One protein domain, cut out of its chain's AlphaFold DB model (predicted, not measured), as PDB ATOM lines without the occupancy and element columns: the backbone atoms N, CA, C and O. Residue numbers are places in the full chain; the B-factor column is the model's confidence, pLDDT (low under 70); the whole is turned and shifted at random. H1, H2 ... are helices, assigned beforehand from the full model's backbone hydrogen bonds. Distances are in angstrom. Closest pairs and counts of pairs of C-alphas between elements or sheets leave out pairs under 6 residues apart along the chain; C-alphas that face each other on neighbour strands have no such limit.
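What this domain is: This is residues 375 to 539 of the 649 residues of the protein "Initiator Replication protein" of bacterium A52C2 (UniProt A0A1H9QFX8). The long helix H5 runs through the middle, and a second long helix, H9, crosses it on one side; H4 and H8 pack on its other side, with H7 at its end part. H1 and H2 lie at one edge, their centres the farthest from the mean of the C-alphas at 20.3 A and 20.1 A; neither touches another helix, but H1 is near H4. The printed part has 165 residues with nine named helices, H1 to H9 in order, and no named strand: all helix. It is compact, with a radius of gyration of the C-alphas of 16.0 A and spans of 45 by 45 by 26 A.

Where its parts are: H1 is residues 375 to 383, beginning at C-alpha 375 (-21.743, -17.859, 112.683). H2 is residues 387 to 392, H3 395 to 401 and H4 413 to 423. H5, residues 429 to 455, is 39.5 A long. H6 is residues 462 to 467, H7 472 to 482 and H8 484 to 497. H9, residues 510 to 537, is 40.6 A long and ends at C-alpha 537 (-7.566, 7.177, 101.311).

How they stand to each other: H5 is the hub, touching five helices. With residues 444 to 451 it touches H9, only just about perpendicular at 71 degrees; the closest C-alphas, His 451 and Ala 523, are 5.2 A apart. H4 and H8 touch at a shallow tilt of 24 degrees, closest at C-alphas Thr 415 and Asp 485, 6.1 A. H6 and H7 touch only at the corner. Every O i to N i+4 pair is within hydrogen-bond range in H2, H3, H4, H6, H8 and H9; H1 has 4 of 5, H5 22 of 23 and H7 6 of 7.

The domain as a whole: The printed part has no cut. The links H3 to H4 and H8 to H9 are long. Residues 375 to 402, 424 to 433 and 504 to 508 have pLDDT under 70.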
ATOM      1  N   VAL A 375     -21.968 -17.651 111.257       56.62
ATOM      2  CA  VAL A 375     -21.743 -17.859 112.683       56.62
ATOM      3  C   VAL A 375     -21.539 -16.521 113.416       56.62
ATOM      4  O   VAL A 375     -21.745 -16.456 114.626       56.62
ATOM      5  N   GLN A 376     -21.203 -15.421 112.726       52.31
ATOM      6  CA  GLN A 376     -20.970 -14.088 113.328       52.31
ATOM      7  C   GLN A 376     -22.166 -13.574 114.101       52.31
ATOM      8  O   GLN A 376     -22.024 -13.162 115.253       52.31
ATOM      9  N   ASN A 377     -23.350 -13.716 113.519       48.81
ATOM     10  CA  ASN A 377     -24.577 -13.208 114.112       48.81
ATOM     11  C   ASN A 377     -25.012 -14.033 115.331       48.81
ATOM     12  O   ASN A 377     -25.558 -13.486 116.288       48.81
ATOM     13  N   GLN A 378     -24.737 -15.341 115.337       50.94
ATOM     14  CA  GLN A 378     -25.086 -16.219 116.459       50.94
ATOM     15  C   GLN A 378     -24.069 -16.142 117.597       50.94
ATOM     16  O   GLN A 378     -24.444 -16.100 118.770       50.94
ATOM     17  N   ILE A 379     -22.780 -16.105 117.254       47.78
ATOM     18  CA  ILE A 379     -21.699 -16.007 118.225       47.78
ATOM     19  C   ILE A 379     -21.732 -14.640 118.887       47.78
ATOM     20  O   ILE A 379     -21.794 -14.633 120.100       47.78
ATOM     21  N   MET A 380     -21.828 -13.511 118.176       48.50
ATOM     22  CA  MET A 380     -21.887 -12.187 118.824       48.50
ATOM     23  C   MET A 380     -23.060 -12.056 119.815       48.50
ATOM     24  O   MET A 380     -22.882 -11.503 120.900       48.50
ATOM     25  N   LYS A 381     -24.223 -12.653 119.505       49.16
ATOM     26  CA  LYS A 381     -25.383 -12.712 120.417       49.16
ATOM     27  C   LYS A 381     -25.175 -13.619 121.636       49.16
ATOM     28  O   LYS A 381     -25.723 -13.338 122.694       49.16
ATOM     29  N   ARG A 382     -24.415 -14.715 121.513       49.03
ATOM     30  CA  ARG A 382     -24.070 -15.599 122.650       49.03
ATOM     31  C   ARG A 382     -22.893 -15.067 123.462       49.03
ATOM     32  O   ARG A 382     -22.838 -15.242 124.672       49.03
ATOM     33  N   LEU A 383     -21.967 -14.411 122.782       44.94
ATOM     34  CA  LEU A 383     -20.739 -13.851 123.305       44.94
ATOM     35  C   LEU A 383     -20.997 -12.628 124.183       44.94
ATOM     36  O   LEU A 383     -20.306 -12.484 125.183       44.94
ATOM     37  N   SER A 384     -22.018 -11.810 123.909       49.94
ATOM     38  CA  SER A 384     -22.417 -10.711 124.805       49.94
ATOM     39  C   SER A 384     -22.695 -11.171 126.249       49.94
ATOM     40  O   SER A 384     -22.534 -10.390 127.188       49.94
ATOM     41  N   ASN A 385     -23.001 -12.458 126.451       50.00
ATOM     42  CA  ASN A 385     -23.230 -13.049 127.758       50.00
ATOM     43  C   ASN A 385     -21.956 -13.729 128.309       50.00
ATOM     44  O   ASN A 385     -21.597 -14.855 127.975       50.00
ATOM     45  N   ARG A 386     -21.295 -13.023 129.235       48.00
ATOM     46  CA  ARG A 386     -20.298 -13.500 130.224       48.00
ATOM     47  C   ARG A 386     -18.912 -13.927 129.709       48.00
ATOM     48  O   ARG A 386     -17.922 -13.405 130.220       48.00
ATOM     49  N   LEU A 387     -18.800 -14.793 128.700       49.59
ATOM     50  CA  LEU A 387     -17.495 -15.339 128.283       49.59
ATOM     51  C   LEU A 387     -16.627 -14.320 127.530       49.59
ATOM     52  O   LEU A 387     -15.406 -14.350 127.648       49.59
ATOM     53  N   VAL A 388     -17.229 -13.378 126.798       50.34
ATOM     54  CA  VAL A 388     -16.486 -12.279 126.156       50.34
ATOM     55  C   VAL A 388     -16.026 -11.242 127.140       50.34
ATOM     56  O   VAL A 388     -14.941 -10.726 126.947       50.34
ATOM     57  N   LYS A 389     -16.743 -10.986 128.238       52.22
ATOM     58  CA  LYS A 389     -16.182 -10.132 129.292       52.22
ATOM     59  C   LYS A 389     -14.908 -10.753 129.878       52.22
ATOM     60  O   LYS A 389     -13.948 -10.028 130.068       52.22
ATOM     61  N   GLN A 390     -14.846 -12.076 130.057       54.53
ATOM     62  CA  GLN A 390     -13.619 -12.765 130.493       54.53
ATOM     63  C   GLN A 390     -12.547 -12.899 129.396       54.53
ATOM     64  O   GLN A 390     -11.363 -12.756 129.677       54.53
ATOM     65  N   THR A 391     -12.937 -13.155 128.144       50.75
ATOM     66  CA  THR A 391     -11.987 -13.364 127.035       50.75
ATOM     67  C   THR A 391     -11.446 -12.039 126.485       50.75
ATOM     68  O   THR A 391     -10.269 -11.965 126.152       50.75
ATOM     69  N   LEU A 392     -12.260 -10.976 126.445       49.44
ATOM     70  CA  LEU A 392     -11.823  -9.606 126.143       49.44
ATOM     71  C   LEU A 392     -11.093  -8.951 127.322       49.44
ATOM     72  O   LEU A 392     -10.249  -8.094 127.091       49.44
ATOM     73  N   ALA A 393     -11.359  -9.360 128.569       48.25
ATOM     74  CA  ALA A 393     -10.523  -8.956 129.705       48.25
ATOM     75  C   ALA A 393      -9.095  -9.513 129.605       48.25
ATOM     76  O   ALA A 393      -8.187  -8.993 130.249       48.25
ATOM     77  N   ASN A 394      -8.869 -10.532 128.771       58.03
ATOM     78  CA  ASN A 394      -7.530 -10.975 128.426       58.03
ATOM     79  C   ASN A 394      -6.961 -10.035 127.351       58.03
ATOM     80  O   ASN A 394      -6.973 -10.323 126.155       58.03
ATOM     81  N   GLU A 395      -6.487  -8.871 127.790       54.50
ATOM     82  CA  GLU A 395      -5.946  -7.796 126.950       54.50
ATOM     83  C   GLU A 395      -4.875  -8.305 125.961       54.50
ATOM     84  O   GLU A 395      -4.793  -7.858 124.816       54.50
ATOM     85  N   VAL A 396      -4.114  -9.324 126.374       59.31
ATOM     86  CA  VAL A 396      -3.118 -10.033 125.557       59.31
ATOM     87  C   VAL A 396      -3.755 -10.712 124.340       59.31
ATOM     88  O   VAL A 396      -3.211 -10.634 123.240       59.31
ATOM     89  N   PHE A 397      -4.926 -11.332 124.495       65.00
ATOM     90  CA  PHE A 397      -5.641 -11.987 123.399       65.00
ATOM     91  C   PHE A 397      -6.110 -10.964 122.361       65.00
ATOM     92  O   PHE A 397      -5.831 -11.128 121.177       65.00
ATOM     93  N   ILE A 398      -6.742  -9.865 122.795       62.62
ATOM     94  CA  ILE A 398      -7.187  -8.802 121.879       62.62
ATOM     95  C   ILE A 398      -5.996  -8.195 121.138       62.62
ATOM     96  O   ILE A 398      -6.049  -8.070 119.918       62.62
ATOM     97  N   ARG A 399      -4.910  -7.855 121.847       62.31
ATOM     98  CA  ARG A 399      -3.710  -7.264 121.230       62.31
ATOM     99  C   ARG A 399      -3.056  -8.197 120.212       62.31
ATOM    100  O   ARG A 399      -2.507  -7.732 119.217       62.31
ATOM    101  N   THR A 400      -3.113  -9.505 120.451       64.12
ATOM    102  CA  THR A 400      -2.495 -10.491 119.558       64.12
ATOM    103  C   THR A 400      -3.356 -10.753 118.325       64.12
ATOM    104  O   THR A 400      -2.816 -10.855 117.226       64.12
ATOM    105  N   VAL A 401      -4.678 -10.817 118.500       67.56
ATOM    106  CA  VAL A 401      -5.640 -11.310 117.504       67.56
ATOM    107  C   VAL A 401      -6.284 -10.187 116.682       67.56
ATOM    108  O   VAL A 401      -6.599 -10.376 115.510       67.56
ATOM    109  N   VAL A 402      -6.477  -9.001 117.266       68.31
ATOM    110  CA  VAL A 402      -7.110  -7.855 116.597       68.31
ATOM    111  C   VAL A 402      -6.031  -6.930 116.057       68.31
ATOM    112  O   VAL A 402      -5.619  -5.962 116.695       68.31
ATOM    113  N   ARG A 403      -5.548  -7.250 114.859       79.00
ATOM    114  CA  ARG A 403      -4.521  -6.477 114.161       79.00
ATOM    115  C   ARG A 403      -5.152  -5.773 112.954       79.00
ATOM    116  O   ARG A 403      -5.412  -6.448 111.966       79.00
ATOM    117  N   PRO A 404      -5.399  -4.448 113.002       83.31
ATOM    118  CA  PRO A 404      -5.995  -3.736 111.872       83.31
ATOM    119  C   PRO A 404      -5.104  -3.828 110.625       83.31
ATOM    120  O   PRO A 404      -3.882  -3.704 110.723       83.31
ATOM    121  N   ASP A 405      -5.706  -4.034 109.464       92.06
ATOM    122  CA  ASP A 405      -5.048  -4.025 108.153       92.06
ATOM    123  C   ASP A 405      -5.915  -3.209 107.183       92.06
ATOM    124  O   ASP A 405      -6.973  -2.696 107.555       92.06
ATOM    125  N   GLU A 406      -5.478  -3.080 105.938       90.06
ATOM    126  CA  GLU A 406      -6.331  -2.623 104.848       90.06
ATOM    127  C   GLU A 406      -7.625  -3.462 104.783       90.06
ATOM    128  O   GLU A 406      -7.554  -4.685 104.935       90.06
ATOM    129  N   PRO A 407      -8.805  -2.852 104.542       86.06
ATOM    130  CA  PRO A 407     -10.091  -3.555 104.581       86.06
ATOM    131  C   PRO A 407     -10.149  -4.838 103.742       86.06
ATOM    132  O   PRO A 407     -10.785  -5.799 104.158       86.06
ATOM    133  N   ARG A 408      -9.439  -4.880 102.605       92.12
ATOM    134  CA  ARG A 408      -9.337  -6.066 101.738       92.12
ATOM    135  C   ARG A 408      -8.708  -7.279 102.437       92.12
ATOM    136  O   ARG A 408      -9.085  -8.406 102.144       92.12
ATOM    137  N   TYR A 409      -7.776  -7.056 103.361       94.50
ATOM    138  CA  TYR A 409      -7.013  -8.107 104.044       94.50
ATOM    139  C   TYR A 409      -7.360  -8.243 105.532       94.50
ATOM    140  O   TYR A 409      -6.824  -9.105 106.230       94.50
ATOM    141  N   CYS A 410      -8.229  -7.375 106.047       90.94
ATOM    142  CA  CYS A 410      -8.556  -7.326 107.462       90.94
ATOM    143  C   CYS A 410      -9.449  -8.511 107.856       90.94
ATOM    144  O   CYS A 410     -10.623  -8.564 107.499       90.94
ATOM    145  N   VAL A 411      -8.902  -9.429 108.653       90.62
ATOM    146  CA  VAL A 411      -9.653 -10.546 109.242       90.62
ATOM    147  C   VAL A 411     -10.382 -10.070 110.495       90.62
ATOM    148  O   VAL A 411      -9.780  -9.484 111.401       90.62
ATOM    149  N   ALA A 412     -11.680 -10.336 110.581       83.75
ATOM    150  CA  ALA A 412     -12.491  -9.992 111.732       83.75
ATOM    151  C   ALA A 412     -12.044 -10.772 112.978       83.75
ATOM    152  O   ALA A 412     -11.786 -11.975 112.952       83.75
ATOM    153  N   SER A 413     -12.043 -10.109 114.135       78.50
ATOM    154  CA  SER A 413     -11.686 -10.732 115.419       78.50
ATOM    155  C   SER A 413     -12.548 -11.955 115.757       78.50
ATOM    156  O   SER A 413     -12.063 -12.931 116.332       78.50
ATOM    157  N   SER A 414     -13.820 -11.943 115.349       76.00
ATOM    158  CA  SER A 414     -14.744 -13.068 115.508       76.00
ATOM    159  C   SER A 414     -14.288 -14.333 114.786       76.00
ATOM    160  O   SER A 414     -14.597 -15.431 115.244       76.00
ATOM    161  N   THR A 415     -13.558 -14.196 113.681       84.62
ATOM    162  CA  THR A 415     -13.045 -15.313 112.881       84.62
ATOM    163  C   THR A 415     -11.997 -16.093 113.666       84.62
ATOM    164  O   THR A 415     -12.110 -17.306 113.828       84.62
ATOM    165  N   TRP A 416     -11.061 -15.393 114.301       85.62
ATOM    166  CA  TRP A 416     -10.066 -16.006 115.178       85.62
ATOM    167  C   TRP A 416     -10.667 -16.588 116.461       85.62
ATOM    168  O   TRP A 416     -10.263 -17.655 116.919       85.62
ATOM    169  N   VAL A 417     -11.681 -15.928 117.033       79.44
ATOM    170  CA  VAL A 417     -12.434 -16.480 118.173       79.44
ATOM    171  C   VAL A 417     -13.137 -17.786 117.787       79.44
ATOM    172  O   VAL A 417     -13.192 -18.706 118.601       79.44
ATOM    173  N   ARG A 418     -13.645 -17.904 116.554       75.38
ATOM    174  CA  ARG A 418     -14.210 -19.164 116.047       75.38
ATOM    175  C   ARG A 418     -13.161 -20.233 115.878       75.38
ATOM    176  O   ARG A 418     -13.386 -21.342 116.346       75.38
ATOM    177  N   LEU A 419     -12.039 -19.896 115.254       82.00
ATOM    178  CA  LEU A 419     -10.940 -20.830 115.072       82.00
ATOM    179  C   LEU A 419     -10.504 -21.415 116.423       82.00
ATOM    180  O   LEU A 419     -10.445 -22.628 116.578       82.00
ATOM    181  N   ARG A 420     -10.360 -20.571 117.452       81.12
ATOM    182  CA  ARG A 420     -10.104 -21.008 118.834       81.12
ATOM    183  C   ARG A 420     -11.122 -22.031 119.342       81.12
ATOM    184  O   ARG A 420     -10.743 -22.999 119.984       81.12
ATOM    185  N   GLN A 421     -12.408 -21.813 119.068       75.81
ATOM    186  CA  GLN A 421     -13.472 -22.741 119.459       75.81
ATOM    187  C   GLN A 421     -13.506 -24.018 118.615       75.81
ATOM    188  O   GLN A 421     -14.150 -24.974 119.041       75.81
ATOM    189  N   GLN A 422     -12.950 -24.009 117.402       74.94
ATOM    190  CA  GLN A 422     -12.895 -25.170 116.511       74.94
ATOM    191  C   GLN A 422     -11.695 -26.059 116.832       74.94
ATOM    192  O   GLN A 422     -11.851 -27.269 116.826       74.94
ATOM    193  N   ILE A 423     -10.546 -25.465 117.161       72.31
ATOM    194  CA  ILE A 423      -9.303 -26.196 117.421       72.31
ATOM    195  C   ILE A 423      -9.407 -27.078 118.675       72.31
ATOM    196  O   ILE A 423      -8.860 -28.174 118.663       72.31
ATOM    197  N   LEU A 424     -10.118 -26.653 119.733       63.03
ATOM    198  CA  LEU A 424     -10.266 -27.433 120.973       63.03
ATOM    199  C   LEU A 424     -11.635 -27.202 121.659       63.03
ATOM    200  O   LEU A 424     -12.035 -26.047 121.856       63.03
ATOM    201  N   PRO A 425     -12.354 -28.260 122.090       57.53
ATOM    202  CA  PRO A 425     -13.381 -28.154 123.122       57.53
ATOM    203  C   PRO A 425     -12.672 -27.997 124.476       57.53
ATOM    204  O   PRO A 425     -12.322 -28.974 125.116       57.53
ATOM    205  N   ALA A 426     -12.348 -26.765 124.874       53.25
ATOM    206  CA  ALA A 426     -11.594 -26.532 126.106       53.25
ATOM    207  C   ALA A 426     -12.459 -26.820 127.347       53.25
ATOM    208  O   ALA A 426     -13.215 -25.943 127.774       53.25
ATOM    209  N   ASP A 427     -12.312 -28.009 127.930       53.56
ATOM    210  CA  ASP A 427     -12.891 -28.354 129.235       53.56
ATOM    211  C   ASP A 427     -11.924 -28.017 130.389       53.56
ATOM    212  O   ASP A 427     -12.344 -27.936 131.545       53.56
ATOM    213  N   THR A 428     -10.646 -27.716 130.102       56.25
ATOM    214  CA  THR A 428      -9.649 -27.371 131.133       56.25
ATOM    215  C   THR A 428      -8.908 -26.044 130.900       56.25
ATOM    216  O   THR A 428      -8.676 -25.576 129.783       56.25
ATOM    217  N   THR A 429      -8.471 -25.412 131.996       58.66
ATOM    218  CA  THR A 429      -7.723 -24.139 131.981       58.66
ATOM    219  C   THR A 429      -6.353 -24.259 131.296       58.66
ATOM    220  O   THR A 429      -5.883 -23.295 130.689       58.66
ATOM    221  N   LEU A 430      -5.706 -25.429 131.375       58.41
ATOM    222  CA  LEU A 430      -4.383 -25.671 130.784       58.41
ATOM    223  C   LEU A 430      -4.457 -25.738 129.249       58.41
ATOM    224  O   LEU A 430      -3.614 -25.166 128.552       58.41
ATOM    225  N   GLU A 431      -5.505 -26.371 128.717       65.06
ATOM    226  CA  GLU A 431      -5.798 -26.396 127.281       65.06
ATOM    227  C   GLU A 431      -6.051 -24.992 126.745       65.06
ATOM    228  O   GLU A 431      -5.598 -24.650 125.654       65.06
ATOM    229  N   LEU A 432      -6.687 -24.131 127.540       65.12
ATOM    230  CA  LEU A 432      -6.986 -22.757 127.154       65.12
ATOM    231  C   LEU A 432      -5.722 -21.934 126.845       65.12
ATOM    232  O   LEU A 432      -5.717 -21.145 125.896       65.12
ATOM    233  N   VAL A 433      -4.652 -22.122 127.626       66.44
ATOM    234  CA  VAL A 433      -3.359 -21.446 127.424       66.44
ATOM    235  C   VAL A 433      -2.688 -21.944 126.147       66.44
ATOM    236  O   VAL A 433      -2.330 -21.129 125.295       66.44
ATOM    237  N   ARG A 434      -2.601 -23.268 125.964       72.25
ATOM    238  CA  ARG A 434      -2.041 -23.880 124.744       72.25
ATOM    239  C   ARG A 434      -2.818 -23.465 123.492       72.25
ATOM    240  O   ARG A 434      -2.216 -23.160 122.468       72.25
ATOM    241  N   THR A 435      -4.144 -23.368 123.597       73.31
ATOM    242  CA  THR A 435      -5.008 -22.914 122.495       73.31
ATOM    243  C   THR A 435      -4.702 -21.470 122.109       73.31
ATOM    244  O   THR A 435      -4.639 -21.147 120.928       73.31
ATOM    245  N   ASN A 436      -4.508 -20.584 123.091       76.81
ATOM    246  CA  ASN A 436      -4.191 -19.184 122.813       76.81
ATOM    247  C   ASN A 436      -2.806 -19.033 122.171       76.81
ATOM    248  O   ASN A 436      -2.644 -18.206 121.275       76.81
ATOM    249  N   GLU A 437      -1.828 -19.835 122.596       81.25
ATOM    250  CA  GLU A 437      -0.500 -19.855 121.981       81.25
ATOM    251  C   GLU A 437      -0.565 -20.343 120.527       81.25
ATOM    252  O   GLU A 437      -0.039 -19.683 119.632       81.25
ATOM    253  N   LEU A 438      -1.261 -21.456 120.277       83.25
ATOM    254  CA  LEU A 438      -1.468 -21.995 118.933       83.25
ATOM    255  C   LEU A 438      -2.223 -21.006 118.038       83.25
ATOM    256  O   LEU A 438      -1.810 -20.762 116.909       83.25
ATOM    257  N   LEU A 439      -3.275 -20.364 118.550       85.19
ATOM    258  CA  LEU A 439      -3.989 -19.330 117.807       85.19
ATOM    259  C   LEU A 439      -3.077 -18.142 117.480       85.19
ATOM    260  O   LEU A 439      -3.101 -17.647 116.359       85.19
ATOM    261  N   GLY A 440      -2.249 -17.700 118.430       86.06
ATOM    262  CA  GLY A 440      -1.253 -16.658 118.185       86.06
ATOM    263  C   GLY A 440      -0.270 -17.045 117.077       86.06
ATOM    264  O   GLY A 440       0.040 -16.216 116.220       86.06
ATOM    265  N   LYS A 441       0.167 -18.312 117.046       88.06
ATOM    266  CA  LYS A 441       1.003 -18.858 115.964       88.06
ATOM    267  C   LYS A 441       0.274 -18.846 114.624       88.06
ATOM    268  O   LYS A 441       0.856 -18.374 113.658       88.06
ATOM    269  N   LEU A 442      -0.991 -19.264 114.570       90.81
ATOM    270  CA  LEU A 442      -1.790 -19.260 113.338       90.81
ATOM    271  C   LEU A 442      -2.053 -17.844 112.810       90.81
ATOM    272  O   LEU A 442      -1.914 -17.603 111.615       90.81
ATOM    273  N   VAL A 443      -2.345 -16.880 113.690       91.38
ATOM    274  CA  VAL A 443      -2.491 -15.464 113.308       91.38
ATOM    275  C   VAL A 443      -1.188 -14.932 112.713       91.38
ATOM    276  O   VAL A 443      -1.200 -14.301 111.658       91.38
ATOM    277  N   ASN A 444      -0.054 -15.193 113.367       91.25
ATOM    278  CA  ASN A 444       1.253 -14.769 112.867       91.25
ATOM    279  C   ASN A 444       1.601 -15.460 111.537       91.25
ATOM    280  O   ASN A 444       2.055 -14.792 110.612       91.25
ATOM    281  N   ALA A 445       1.340 -16.764 111.421       92.81
ATOM    282  CA  ALA A 445       1.547 -17.540 110.205       92.81
ATOM    283  C   ALA A 445       0.718 -16.986 109.038       92.81
ATOM    284  O   ALA A 445       1.256 -16.790 107.954       92.81
ATOM    285  N   PHE A 446      -0.547 -16.628 109.272       95.00
ATOM    286  CA  PHE A 446      -1.391 -16.004 108.252       95.00
ATOM    287  C   PHE A 446      -0.840 -14.645 107.800       95.00
ATOM    288  O   PHE A 446      -0.827 -14.342 106.611       95.00
ATOM    289  N   GLN A 447      -0.332 -13.823 108.727       93.75
ATOM    290  CA  GLN A 447       0.294 -12.544 108.370       93.75
ATOM    291  C   GLN A 447       1.556 -12.724 107.530       93.75
ATOM    292  O   GLN A 447       1.796 -11.940 106.611       93.75
ATOM    293  N   VAL A 448       2.349 -13.745 107.846       93.75
ATOM    294  CA  VAL A 448       3.524 -14.115 107.062       93.75
ATOM    295  C   VAL A 448       3.101 -14.592 105.672       93.75
ATOM    296  O   VAL A 448       3.578 -14.028 104.694       93.75
ATOM    297  N   ALA A 449       2.142 -15.516 105.570       95.62
ATOM    298  CA  ALA A 449       1.611 -16.003 104.295       95.62
ATOM    299  C   ALA A 449       1.058 -14.870 103.416       95.62
ATOM    300  O   ALA A 449       1.346 -14.801 102.224       95.62
ATOM    301  N   LEU A 450       0.319 -13.928 104.008       95.88
ATOM    302  CA  LEU A 450      -0.169 -12.743 103.305       95.88
ATOM    303  C   LEU A 450       0.983 -11.841 102.837       95.88
ATOM    304  O   LEU A 450       0.914 -11.240 101.767       95.88
ATOM    305  N   HIS A 451       2.052 -11.718 103.625       94.31
ATOM    306  CA  HIS A 451       3.224 -10.951 103.220       94.31
ATOM    307  C   HIS A 451       3.975 -11.609 102.058       94.31
ATOM    308  O   HIS A 451       4.333 -10.904 101.115       94.31
ATOM    309  N   GLU A 452       4.156 -12.931 102.084       94.06
ATOM    310  CA  GLU A 452       4.711 -13.694 100.957       94.06
ATOM    311  C   GLU A 452       3.866 -13.475  99.699       94.06
ATOM    312  O   GLU A 452       4.386 -13.118  98.647       94.06
ATOM    313  N   ALA A 453       2.545 -13.591  99.835       95.19
ATOM    314  CA  ALA A 453       1.590 -13.416  98.755       95.19
ATOM    315  C   ALA A 453       1.664 -12.026  98.102       95.19
ATOM    316  O   ALA A 453       1.636 -11.908  96.880       95.19
ATOM    317  N   LEU A 454       1.804 -10.972  98.909       95.19
ATOM    318  CA  LEU A 454       1.894  -9.591  98.425       95.19
ATOM    319  C   LEU A 454       3.267  -9.221  97.853       95.19
ATOM    320  O   LEU A 454       3.361  -8.276  97.075       95.19
ATOM    321  N   THR A 455       4.332  -9.906  98.268       94.25
ATOM    322  CA  THR A 455       5.704  -9.609  97.819       94.25
ATOM    323  C   THR A 455       6.186 -10.533  96.708       94.25
ATOM    324  O   THR A 455       7.129 -10.182  96.008       94.25
ATOM    325  N   GLY A 456       5.550 -11.693  96.538       93.44
ATOM    326  CA  GLY A 456       6.006 -12.752  95.641       93.44
ATOM    327  C   GLY A 456       7.198 -13.552  96.180       93.44
ATOM    328  O   GLY A 456       7.709 -14.415  95.472       93.44
ATOM    329  N   THR A 457       7.644 -13.293  97.414       92.69
ATOM    330  CA  THR A 457       8.812 -13.951  98.015       92.69
ATOM    331  C   THR A 457       8.364 -14.965  99.061       92.69
ATOM    332  O   THR A 457       7.887 -14.581 100.127       92.69
ATOM    333  N   CYS A 458       8.533 -16.256  98.776       89.75
ATOM    334  CA  CYS A 458       8.250 -17.335  99.724       89.75
ATOM    335  C   CYS A 458       9.408 -17.512 100.720       89.75
ATOM    336  O   CYS A 458      10.575 -17.402 100.346       89.75
ATOM    337  N   LEU A 459       9.086 -17.776 101.987       82.94
ATOM    338  CA  LEU A 459      10.068 -17.984 103.061       82.94
ATOM    339  C   LEU A 459      10.372 -19.458 103.293       82.94
ATOM    340  O   LEU A 459      11.456 -19.804 103.757       82.94
ATOM    341  N   THR A 460       9.390 -20.308 103.014       80.00
ATOM    342  CA  THR A 460       9.551 -21.760 102.958       80.00
ATOM    343  C   THR A 460       9.941 -22.174 101.543       80.00
ATOM    344  O   THR A 460      10.095 -21.324 100.664       80.00
ATOM    345  N   ASP A 461      10.102 -23.479 101.319       83.12
ATOM    346  CA  ASP A 461      10.370 -24.035  99.993       83.12
ATOM    347  C   ASP A 461       9.430 -23.403  98.936       83.12
ATOM    348  O   ASP A 461       8.202 -23.448  99.108       83.12
ATOM    349  N   PRO A 462       9.970 -22.773  97.870       86.19
ATOM    350  CA  PRO A 462       9.171 -22.181  96.802       86.19
ATOM    351  C   PRO A 462       8.157 -23.149  96.187       86.19
ATOM    352  O   PRO A 462       7.068 -22.717  95.805       86.19
ATOM    353  N   GLU A 463       8.474 -24.441  96.108       87.62
ATOM    354  CA  GLU A 463       7.559 -25.449  95.562       87.62
ATOM    355  C   GLU A 463       6.427 -25.780  96.543       87.62
ATOM    356  O   GLU A 463       5.268 -25.930  96.144       87.62
ATOM    357  N   GLU A 464       6.704 -25.780  97.850       85.06
ATOM    358  CA  GLU A 464       5.656 -25.885  98.869       85.06
ATOM    359  C   GLU A 464       4.715 -24.671  98.800       85.06
ATOM    360  O   GLU A 464       3.495 -24.815  98.763       85.06
ATOM    361  N   CYS A 465       5.275 -23.468  98.707       88.19
ATOM    362  CA  CYS A 465       4.522 -22.217  98.630       88.19
ATOM    363  C   CYS A 465       3.587 -22.147  97.406       88.19
ATOM    364  O   CYS A 465       2.489 -21.605  97.511       88.19
ATOM    365  N   LYS A 466       4.000 -22.705  96.258       89.19
ATOM    366  CA  LYS A 466       3.172 -22.778  95.038       89.19
ATOM    367  C   LYS A 466       2.110 -23.876  95.087       89.19
ATOM    368  O   LYS A 466       1.079 -23.736  94.437       89.19
ATOM    369  N   SER A 467       2.374 -24.973  95.797       89.88
ATOM    370  CA  SER A 467       1.475 -26.135  95.846       89.88
ATOM    371  C   SER A 467       0.375 -26.022  96.905       89.88
ATOM    372  O   SER A 467      -0.659 -26.677  96.774       89.88
ATOM    373  N   ARG A 468       0.560 -25.195  97.944       92.31
ATOM    374  CA  ARG A 468      -0.491 -24.898  98.932       92.31
ATOM    375  C   ARG A 468      -1.623 -24.062  98.318       92.31
ATOM    376  O   ARG A 468      -1.375 -23.129  97.558       92.31
ATOM    377  N   GLY A 469      -2.865 -24.322  98.732       92.62
ATOM    378  CA  GLY A 469      -4.039 -23.575  98.261       92.62
ATOM    379  C   GLY A 469      -4.158 -22.179  98.878       92.62
ATOM    380  O   GLY A 469      -4.718 -21.275  98.265       92.62
ATOM    381  N   PHE A 470      -3.591 -21.984 100.074       95.12
ATOM    382  CA  PHE A 470      -3.691 -20.733 100.836       95.12
ATOM    383  C   PHE A 470      -2.327 -20.060 101.072       95.12
ATOM    384  O   PHE A 470      -2.089 -19.452 102.118       95.12
ATOM    385  N   ARG A 471      -1.416 -20.131 100.094       94.12
ATOM    386  CA  ARG A 471      -0.124 -19.413 100.084       94.12
ATOM    387  C   ARG A 471       0.068 -18.659  98.765       94.12
ATOM    388  O   ARG A 471      -0.649 -18.894  97.794       94.12
ATOM    389  N   GLY A 472       1.025 -17.730  98.736       93.81
ATOM    390  CA  GLY A 472       1.410 -17.027  97.508       93.81
ATOM    391  C   GLY A 472       0.229 -16.370  96.774       93.81
ATOM    392  O   GLY A 472      -0.695 -15.843  97.391       93.81
ATOM    393  N   ALA A 473       0.240 -16.427  95.441       94.25
ATOM    394  CA  ALA A 473      -0.833 -15.867  94.614       94.25
ATOM    395  C   ALA A 473      -2.198 -16.551  94.838       94.25
ATOM    396  O   ALA A 473      -3.230 -15.888  94.726       94.25
ATOM    397  N   ALA A 474      -2.209 -17.839  95.201       95.38
ATOM    398  CA  ALA A 474      -3.439 -18.578  95.478       95.38
ATOM    399  C   ALA A 474      -4.177 -18.008  96.700       95.38
ATOM    400  O   ALA A 474      -5.392 -17.832  96.650       95.38
ATOM    401  N   LEU A 475      -3.446 -17.589  97.744       96.50
ATOM    402  CA  LEU A 475      -4.042 -16.904  98.895       96.50
ATOM    403  C   LEU A 475      -4.746 -15.599  98.497       96.50
ATOM    404  O   LEU A 475      -5.831 -15.323  98.997       96.50
ATOM    405  N   LEU A 476      -4.154 -14.788  97.610       96.06
ATOM    406  CA  LEU A 476      -4.792 -13.541  97.161       96.06
ATOM    407  C   LEU A 476      -6.037 -13.818  96.323       96.06
ATOM    408  O   LEU A 476      -7.065 -13.193  96.566       96.06
ATOM    409  N   ALA A 477      -5.958 -14.775  95.395       94.06
ATOM    410  CA  ALA A 477      -7.106 -15.197  94.600       94.06
ATOM    411  C   ALA A 477      -8.256 -15.668  95.502       94.06
ATOM    412  O   ALA A 477      -9.417 -15.344  95.268       94.06
ATOM    413  N   GLU A 478      -7.925 -16.372  96.580       94.06
ATOM    414  CA  GLU A 478      -8.898 -16.864  97.538       94.06
ATOM    415  C   GLU A 478      -9.472 -15.761  98.435       94.06
ATOM    416  O   GLU A 478     -10.675 -15.744  98.672       94.06
ATOM    417  N   ILE A 479      -8.665 -14.787  98.869       94.38
ATOM    418  CA  ILE A 479      -9.163 -13.585  99.558       94.38
ATOM    419  C   ILE A 479     -10.109 -12.797  98.647       94.38
ATOM    420  O   ILE A 479     -11.143 -12.323  99.111       94.38
ATOM    421  N   ASP A 480      -9.791 -12.663  97.364       88.69
ATOM    422  CA  ASP A 480     -10.648 -11.948  96.418       88.69
ATOM    423  C   ASP A 480     -11.954 -12.709  96.155       88.69
ATOM    424  O   ASP A 480     -13.021 -12.100  96.061       88.69
ATOM    425  N   ARG A 481     -11.892 -14.044  96.116       84.75
ATOM    426  CA  ARG A 481     -13.044 -14.923  95.885       84.75
ATOM    427  C   ARG A 481     -13.956 -15.057  97.107       84.75
ATOM    428  O   ARG A 481     -15.177 -14.966  96.993       84.75
ATOM    429  N   THR A 482     -13.397 -15.305  98.292       83.75
ATOM    430  CA  THR A 482     -14.157 -15.659  99.507       83.75
ATOM    431  C   THR A 482     -13.985 -14.679 100.663       83.75
ATOM    432  O   THR A 482     -14.667 -14.794 101.686       83.75
ATOM    433  N   GLY A 483     -13.178 -13.641 100.501       89.56
ATOM    434  CA  GLY A 483     -12.904 -12.659 101.541       89.56
ATOM    435  C   GLY A 483     -11.844 -13.127 102.547       89.56
ATOM    436  O   GLY A 483     -11.578 -14.323 102.697       89.56
ATOM    437  N   PRO A 484     -11.257 -12.183 103.303       93.31
ATOM    438  CA  PRO A 484     -10.126 -12.459 104.188       93.31
ATOM    439  C   PRO A 484     -10.472 -13.411 105.338       93.31
ATOM    440  O   PRO A 484      -9.630 -14.198 105.755       93.31
ATOM    441  N   ASP A 485     -11.710 -13.384 105.838       88.75
ATOM    442  CA  ASP A 485     -12.145 -14.237 106.949       88.75
ATOM    443  C   ASP A 485     -12.176 -15.729 106.601       88.75
ATOM    444  O   ASP A 485     -11.734 -16.562 107.394       88.75
ATOM    445  N   VAL A 486     -12.721 -16.068 105.430       86.12
ATOM    446  CA  VAL A 486     -12.820 -17.460 104.968       86.12
ATOM    447  C   VAL A 486     -11.428 -17.964 104.606       86.12
ATOM    448  O   VAL A 486     -11.017 -19.005 105.116       86.12
ATOM    449  N   ALA A 487     -10.669 -17.177 103.839       93.69
ATOM    450  CA  ALA A 487      -9.293 -17.501 103.480       93.69
ATOM    451  C   ALA A 487      -8.407 -17.739 104.718       93.69
ATOM    452  O   ALA A 487      -7.649 -18.702 104.748       93.69
ATOM    453  N   ALA A 488      -8.536 -16.925 105.775       94.06
ATOM    454  CA  ALA A 488      -7.780 -17.108 107.016       94.06
ATOM    455  C   ALA A 488      -8.151 -18.387 107.780       94.06
ATOM    456  O   ALA A 488      -7.277 -19.029 108.370       94.06
ATOM    457  N   LEU A 489      -9.431 -18.770 107.783       90.06
ATOM    458  CA  LEU A 489      -9.874 -20.018 108.406       90.06
ATOM    459  C   LEU A 489      -9.381 -21.238 107.642       90.06
ATOM    460  O   LEU A 489      -8.835 -22.144 108.262       90.06
ATOM    461  N   GLU A 490      -9.558 -21.261 106.324       89.38
ATOM    462  CA  GLU A 490      -9.111 -22.382 105.499       89.38
ATOM    463  C   GLU A 490      -7.581 -22.501 105.486       89.38
ATOM    464  O   GLU A 490      -7.065 -23.600 105.681       89.38
ATOM    465  N   PHE A 491      -6.853 -21.374 105.423       94.62
ATOM    466  CA  PHE A 491      -5.411 -21.335 105.681       94.62
ATOM    467  C   PHE A 491      -5.073 -22.014 107.008       94.62
ATOM    468  O   PHE A 491      -4.213 -22.884 107.065       94.62
ATOM    469  N   SER A 492      -5.778 -21.646 108.082       92.12
ATOM    470  CA  SER A 492      -5.501 -22.186 109.412       92.12
ATOM    471  C   SER A 492      -5.754 -23.692 109.494       92.12
ATOM    472  O   SER A 492      -5.030 -24.380 110.204       92.12
ATOM    473  N   LYS A 493      -6.749 -24.226 108.776       87.31
ATOM    474  CA  LYS A 493      -6.985 -25.678 108.699       87.31
ATOM    475  C   LYS A 493      -5.892 -26.386 107.916       87.31
ATOM    476  O   LYS A 493      -5.396 -27.411 108.378       87.31
ATOM    477  N   GLU A 494      -5.516 -25.841 106.758       91.06
ATOM    478  CA  GLU A 494      -4.429 -26.382 105.942       91.06
ATOM    479  C   GLU A 494      -3.146 -26.452 106.780       91.06
ATOM    480  O   GLU A 494      -2.490 -27.488 106.850       91.06
ATOM    481  N   GLU A 495      -2.870 -25.381 107.516       91.38
ATOM    482  CA  GLU A 495      -1.715 -25.217 108.384       91.38
ATOM    483  C   GLU A 495      -1.764 -26.112 109.641       91.38
ATOM    484  O   GLU A 495      -0.732 -26.598 110.087       91.38
ATOM    485  N   LEU A 496      -2.946 -26.415 110.186       86.38
ATOM    486  CA  LEU A 496      -3.102 -27.407 111.262       86.38
ATOM    487  C   LEU A 496      -2.904 -28.844 110.766       86.38
ATOM    488  O   LEU A 496      -2.325 -29.659 111.478       86.38
ATOM    489  N   SER A 497      -3.387 -29.156 109.559       83.94
ATOM    490  CA  SER A 497      -3.258 -30.491 108.960       83.94
ATOM    491  C   SER A 497      -1.839 -30.776 108.464       83.94
ATOM    492  O   SER A 497      -1.350 -31.900 108.552       83.94
ATOM    493  N   ARG A 498      -1.166 -29.745 107.941       85.88
ATOM    494  CA  ARG A 498       0.179 -29.802 107.366       85.88
ATOM    495  C   ARG A 498       0.949 -28.550 107.810       85.88
ATOM    496  O   ARG A 498       1.011 -27.589 107.039       85.88
ATOM    497  N   PRO A 499       1.523 -28.535 109.027       87.94
ATOM    498  CA  PRO A 499       2.241 -27.372 109.543       87.94
ATOM    499  C   PRO A 499       3.465 -27.014 108.695       87.94
ATOM    500  O   PRO A 499       4.299 -27.868 108.411       87.94
ATOM    501  N   SER A 500       3.571 -25.743 108.317       88.38
ATOM    502  CA  SER A 500       4.690 -25.151 107.575       88.38
ATOM    503  C   SER A 500       5.155 -23.867 108.259       88.38
ATOM    504  O   SER A 500       6.274 -23.807 108.758       88.38
ATOM    505  N   LEU A 501       4.279 -22.862 108.376       87.00
ATOM    506  CA  LEU A 501       4.592 -21.572 109.011       87.00
ATOM    507  C   LEU A 501       4.292 -21.535 110.518       87.00
ATOM    508  O   LEU A 501       4.846 -20.717 111.252       87.00
ATOM    509  N   SER A 502       3.379 -22.386 110.978       82.00
ATOM    510  CA  SER A 502       2.920 -22.503 112.366       82.00
ATOM    511  C   SER A 502       3.617 -23.620 113.138       82.00
ATOM    512  O   SER A 502       3.388 -23.747 114.350       82.00
ATOM    513  N   ALA A 503       4.427 -24.437 112.449       76.38
ATOM    514  CA  ALA A 503       5.035 -25.620 113.032       76.38
ATOM    515  C   ALA A 503       5.798 -25.247 114.316       76.38
ATOM    516  O   ALA A 503       6.380 -24.157 114.419       76.38
ATOM    517  N   PRO A 504       5.770 -26.109 115.350       61.91
ATOM    518  CA  PRO A 504       6.413 -25.794 116.613       61.91
ATOM    519  C   PRO A 504       7.883 -25.482 116.355       61.91
ATOM    520  O   PRO A 504       8.558 -26.250 115.677       61.91
ATOM    521  N   PHE A 505       8.397 -24.390 116.928       52.31
ATOM    522  CA  PHE A 505       9.765 -23.923 116.682       52.31
ATOM    523  C   PHE A 505      10.820 -25.042 116.784       52.31
ATOM    524  O   PHE A 505      11.792 -25.010 116.043       52.31
ATOM    525  N   GLY A 506      10.608 -26.074 117.612       49.62
ATOM    526  CA  GLY A 506      11.469 -27.262 117.700       49.62
ATOM    527  C   GLY A 506      11.703 -28.043 116.393       49.62
ATOM    528  O   GLY A 506      12.726 -28.705 116.292       49.62
ATOM    529  N   TRP A 507      10.818 -27.929 115.400       58.47
ATOM    530  CA  TRP A 507      10.876 -28.649 114.118       58.47
ATOM    531  C   TRP A 507      11.694 -27.905 113.052       58.47
ATOM    532  O   TRP A 507      12.027 -28.464 112.013       58.47
ATOM    533  N   HIS A 508      12.038 -26.645 113.315       65.44
ATOM    534  CA  HIS A 508      12.811 -25.808 112.408       65.44
ATOM    535  C   HIS A 508      14.246 -25.625 112.902       65.44
ATOM    536  O   HIS A 508      14.486 -25.461 114.108       65.44
ATOM    537  N   SER A 509      15.189 -25.561 111.954       76.19
ATOM    538  CA  SER A 509      16.557 -25.113 112.226       76.19
ATOM    539  C   SER A 509      16.550 -23.681 112.777       76.19
ATOM    540  O   SER A 509      15.631 -22.897 112.520       76.19
ATOM    541  N   THR A 510      17.575 -23.311 113.545       81.88
ATOM    542  CA  THR A 510      17.704 -21.962 114.126       81.88
ATOM    543  C   THR A 510      17.629 -20.860 113.064       81.88
ATOM    544  O   THR A 510      17.051 -19.802 113.312       81.88
ATOM    545  N   GLU A 511      18.155 -21.127 111.868       81.75
ATOM    546  CA  GLU A 511      18.107 -20.221 110.717       81.75
ATOM    547  C   GLU A 511      16.677 -20.002 110.225       81.75
ATOM    548  O   GLU A 511      16.245 -18.856 110.096       81.75
ATOM    549  N   VAL A 512      15.903 -21.078 110.055       76.19
ATOM    550  CA  VAL A 512      14.495 -20.995 109.637       76.19
ATOM    551  C   VAL A 512      13.660 -20.247 110.679       76.19
ATOM    552  O   VAL A 512      12.858 -19.385 110.326       76.19
ATOM    553  N   ARG A 513      13.895 -20.470 111.980       79.31
ATOM    554  CA  ARG A 513      13.206 -19.705 113.042       79.31
ATOM    555  C   ARG A 513      13.500 -18.210 112.957       79.31
ATOM    556  O   ARG A 513      12.605 -17.390 113.168       79.31
ATOM    557  N   ARG A 514      14.757 -17.852 112.679       85.94
ATOM    558  CA  ARG A 514      15.179 -16.456 112.525       85.94
ATOM    559  C   ARG A 514      14.525 -15.830 111.297       85.94
ATOM    560  O   ARG A 514      13.958 -14.749 111.423       85.94
ATOM    561  N   ALA A 515      14.507 -16.548 110.173       84.00
ATOM    562  CA  ALA A 515      13.839 -16.121 108.948       84.00
ATOM    563  C   ALA A 515      12.336 -15.876 109.167       84.00
ATOM    564  O   ALA A 515      11.843 -14.804 108.827       84.00
ATOM    565  N   ILE A 516      11.625 -16.799 109.828       82.81
ATOM    566  CA  ILE A 516      10.199 -16.635 110.166       82.81
ATOM    567  C   ILE A 516       9.985 -15.426 111.092       82.81
ATOM    568  O   ILE A 516       9.061 -14.639 110.890       82.81
ATOM    569  N   SER A 517      10.843 -15.237 112.098       87.38
ATOM    570  CA  SER A 517      10.757 -14.092 113.017       87.38
ATOM    571  C   SER A 517      10.962 -12.753 112.302       87.38
ATOM    572  O   SER A 517      10.212 -11.798 112.523       87.38
ATOM    573  N   ASP A 518      11.952 -12.670 111.416       89.25
ATOM    574  CA  ASP A 518      12.242 -11.450 110.664       89.25
ATOM    575  C   ASP A 518      11.169 -11.168 109.608       89.25
ATOM    576  O   ASP A 518      10.742 -10.016 109.458       89.25
ATOM    577  N   ALA A 519      10.641 -12.213 108.976       87.19
ATOM    578  CA  ALA A 519       9.480 -12.127 108.109       87.19
ATOM    579  C   ALA A 519       8.232 -11.639 108.841       87.19
ATOM    580  O   ALA A 519       7.528 -10.775 108.328       87.19
ATOM    581  N   LEU A 520       7.972 -12.114 110.060       89.12
ATOM    582  CA  LEU A 520       6.840 -11.648 110.856       89.12
ATOM    583  C   LEU A 520       6.959 -10.150 111.177       89.12
ATOM    584  O   LEU A 520       5.983  -9.410 111.062       89.12
ATOM    585  N   LYS A 521       8.161  -9.665 111.518       91.94
ATOM    586  CA  LYS A 521       8.409  -8.222 111.710       91.94
ATOM    587  C   LYS A 521       8.219  -7.438 110.411       91.94
ATOM    588  O   LYS A 521       7.738  -6.303 110.437       91.94
ATOM    589  N   ALA A 522       8.639  -7.990 109.271       90.56
ATOM    590  CA  ALA A 522       8.437  -7.373 107.961       90.56
ATOM    591  C   ALA A 522       6.944  -7.295 107.604       90.56
ATOM    592  O   ALA A 522       6.457  -6.208 107.282       90.56
ATOM    593  N   ALA A 523       6.217  -8.398 107.782       91.19
ATOM    594  CA  ALA A 523       4.778  -8.505 107.593       91.19
ATOM    595  C   ALA A 523       4.016  -7.499 108.466       91.19
ATOM    596  O   ALA A 523       3.158  -6.773 107.964       91.19
ATOM    597  N   ASP A 524       4.371  -7.379 109.749       90.00
ATOM    598  CA  ASP A 524       3.704  -6.452 110.664       90.00
ATOM    599  C   ASP A 524       3.950  -4.981 110.291       90.00
ATOM    600  O   ASP A 524       3.021  -4.167 110.264       90.00
ATOM    601  N   ARG A 525       5.182  -4.632 109.894       93.38
ATOM    602  CA  ARG A 525       5.493  -3.288 109.374       93.38
ATOM    603  C   ARG A 525       4.725  -2.986 108.088       93.38
ATOM    604  O   ARG A 525       4.208  -1.876 107.944       93.38
ATOM    605  N   ALA A 526       4.645  -3.945 107.166       91.56
ATOM    606  CA  ALA A 526       3.905  -3.802 105.915       91.56
ATOM    607  C   ALA A 526       2.403  -3.600 106.174       91.56
ATOM    608  O   ALA A 526       1.816  -2.657 105.644       91.56
ATOM    609  N   ARG A 527       1.811  -4.400 107.069       93.81
ATOM    610  CA  ARG A 527       0.426  -4.256 107.537       93.81
ATOM    611  C   ARG A 527       0.139  -2.858 108.072       93.81
ATOM    612  O   ARG A 527      -0.799  -2.200 107.631       93.81
ATOM    613  N   ILE A 528       0.958  -2.368 109.006       91.31
ATOM    614  CA  ILE A 528       0.756  -1.038 109.605       91.31
ATOM    615  C   ILE A 528       0.814   0.060 108.533       91.31
ATOM    616  O   ILE A 528       0.056   1.029 108.608       91.31
ATOM    617  N   ARG A 529       1.695  -0.073 107.532       93.62
ATOM    618  CA  ARG A 529       1.770   0.869 106.405       93.62
ATOM    619  C   ARG A 529       0.500   0.832 105.555       93.62
ATOM    620  O   ARG A 529      -0.059   1.898 105.311       93.62
ATOM    621  N   ARG A 530       0.017  -0.358 105.174       93.69
ATOM    622  CA  ARG A 530      -1.229  -0.527 104.404       93.69
ATOM    623  C   ARG A 530      -2.435   0.065 105.123       93.69
ATOM    624  O   ARG A 530      -3.134   0.894 104.556       93.69
ATOM    625  N   TYR A 531      -2.610  -0.256 106.402       91.12
ATOM    626  CA  TYR A 531      -3.701   0.294 107.208       91.12
ATOM    627  C   TYR A 531      -3.661   1.831 107.295       91.12
ATOM    628  O   TYR A 531      -4.676   2.514 107.166       91.12
ATOM    629  N   LYS A 532      -2.471   2.420 107.478       90.94
ATOM    630  CA  LYS A 532      -2.320   3.885 107.475       90.94
ATOM    631  C   LYS A 532      -2.637   4.498 106.109       90.94
ATOM    632  O   LYS A 532      -3.195   5.598 106.064       90.94
ATOM    633  N   ALA A 533      -2.283   3.815 105.022       91.62
ATOM    634  CA  ALA A 533      -2.614   4.240 103.667       91.62
ATOM    635  C   ALA A 533      -4.131   4.185 103.427       91.62
ATOM    636  O   ALA A 533      -4.701   5.184 102.993       91.62
ATOM    637  N   SER A 534      -4.804   3.097 103.820       87.38
ATOM    638  CA  SER A 534      -6.257   2.949 103.658       87.38
ATOM    639  C   SER A 534      -7.045   3.987 104.463       87.38
ATOM    640  O   SER A 534      -7.980   4.579 103.935       87.38
ATOM    641  N   LEU A 535      -6.629   4.287 105.701       83.94
ATOM    642  CA  LEU A 535      -7.226   5.360 106.514       83.94
ATOM    643  C   LEU A 535      -7.063   6.753 105.896       83.94
ATOM    644  O   LEU A 535      -7.887   7.643 106.120       83.94
ATOM    645  N   SER A 536      -5.953   6.969 105.189       87.12
ATOM    646  CA  SER A 536      -5.694   8.237 104.508       87.12
ATOM    647  C   SER A 536      -6.555   8.345 103.245       87.12
ATOM    648  O   SER A 536      -7.126   9.402 103.003       87.12
ATOM    649  N   ALA A 537      -6.721   7.245 102.502       85.94
ATOM    650  CA  ALA A 537      -7.566   7.177 101.311       85.94
ATOM    651  C   ALA A 537      -9.069   7.311 101.621       85.94
ATOM    652  O   ALA A 537      -9.793   7.956 100.871       85.94
ATOM    653  N   SER A 538      -9.549   6.755 102.740       76.62
ATOM    654  CA  SER A 538     -10.966   6.819 103.134       76.62
ATOM    655  C   SER A 538     -11.392   8.162 103.749       76.62
ATOM    656  O   SER A 538     -12.568   8.358 104.063       76.62
ATOM    657  N   GLY A 539     -10.448   9.079 104.000       80.69
ATOM    658  CA  GLY A 539     -10.694  10.305 104.769       80.69
ATOM    659  C   GLY A 539     -11.016  10.059 106.254       80.69
ATOM    660  O   GLY A 539     -11.288  11.004 107.000       80.69
TER     661      GLY A 539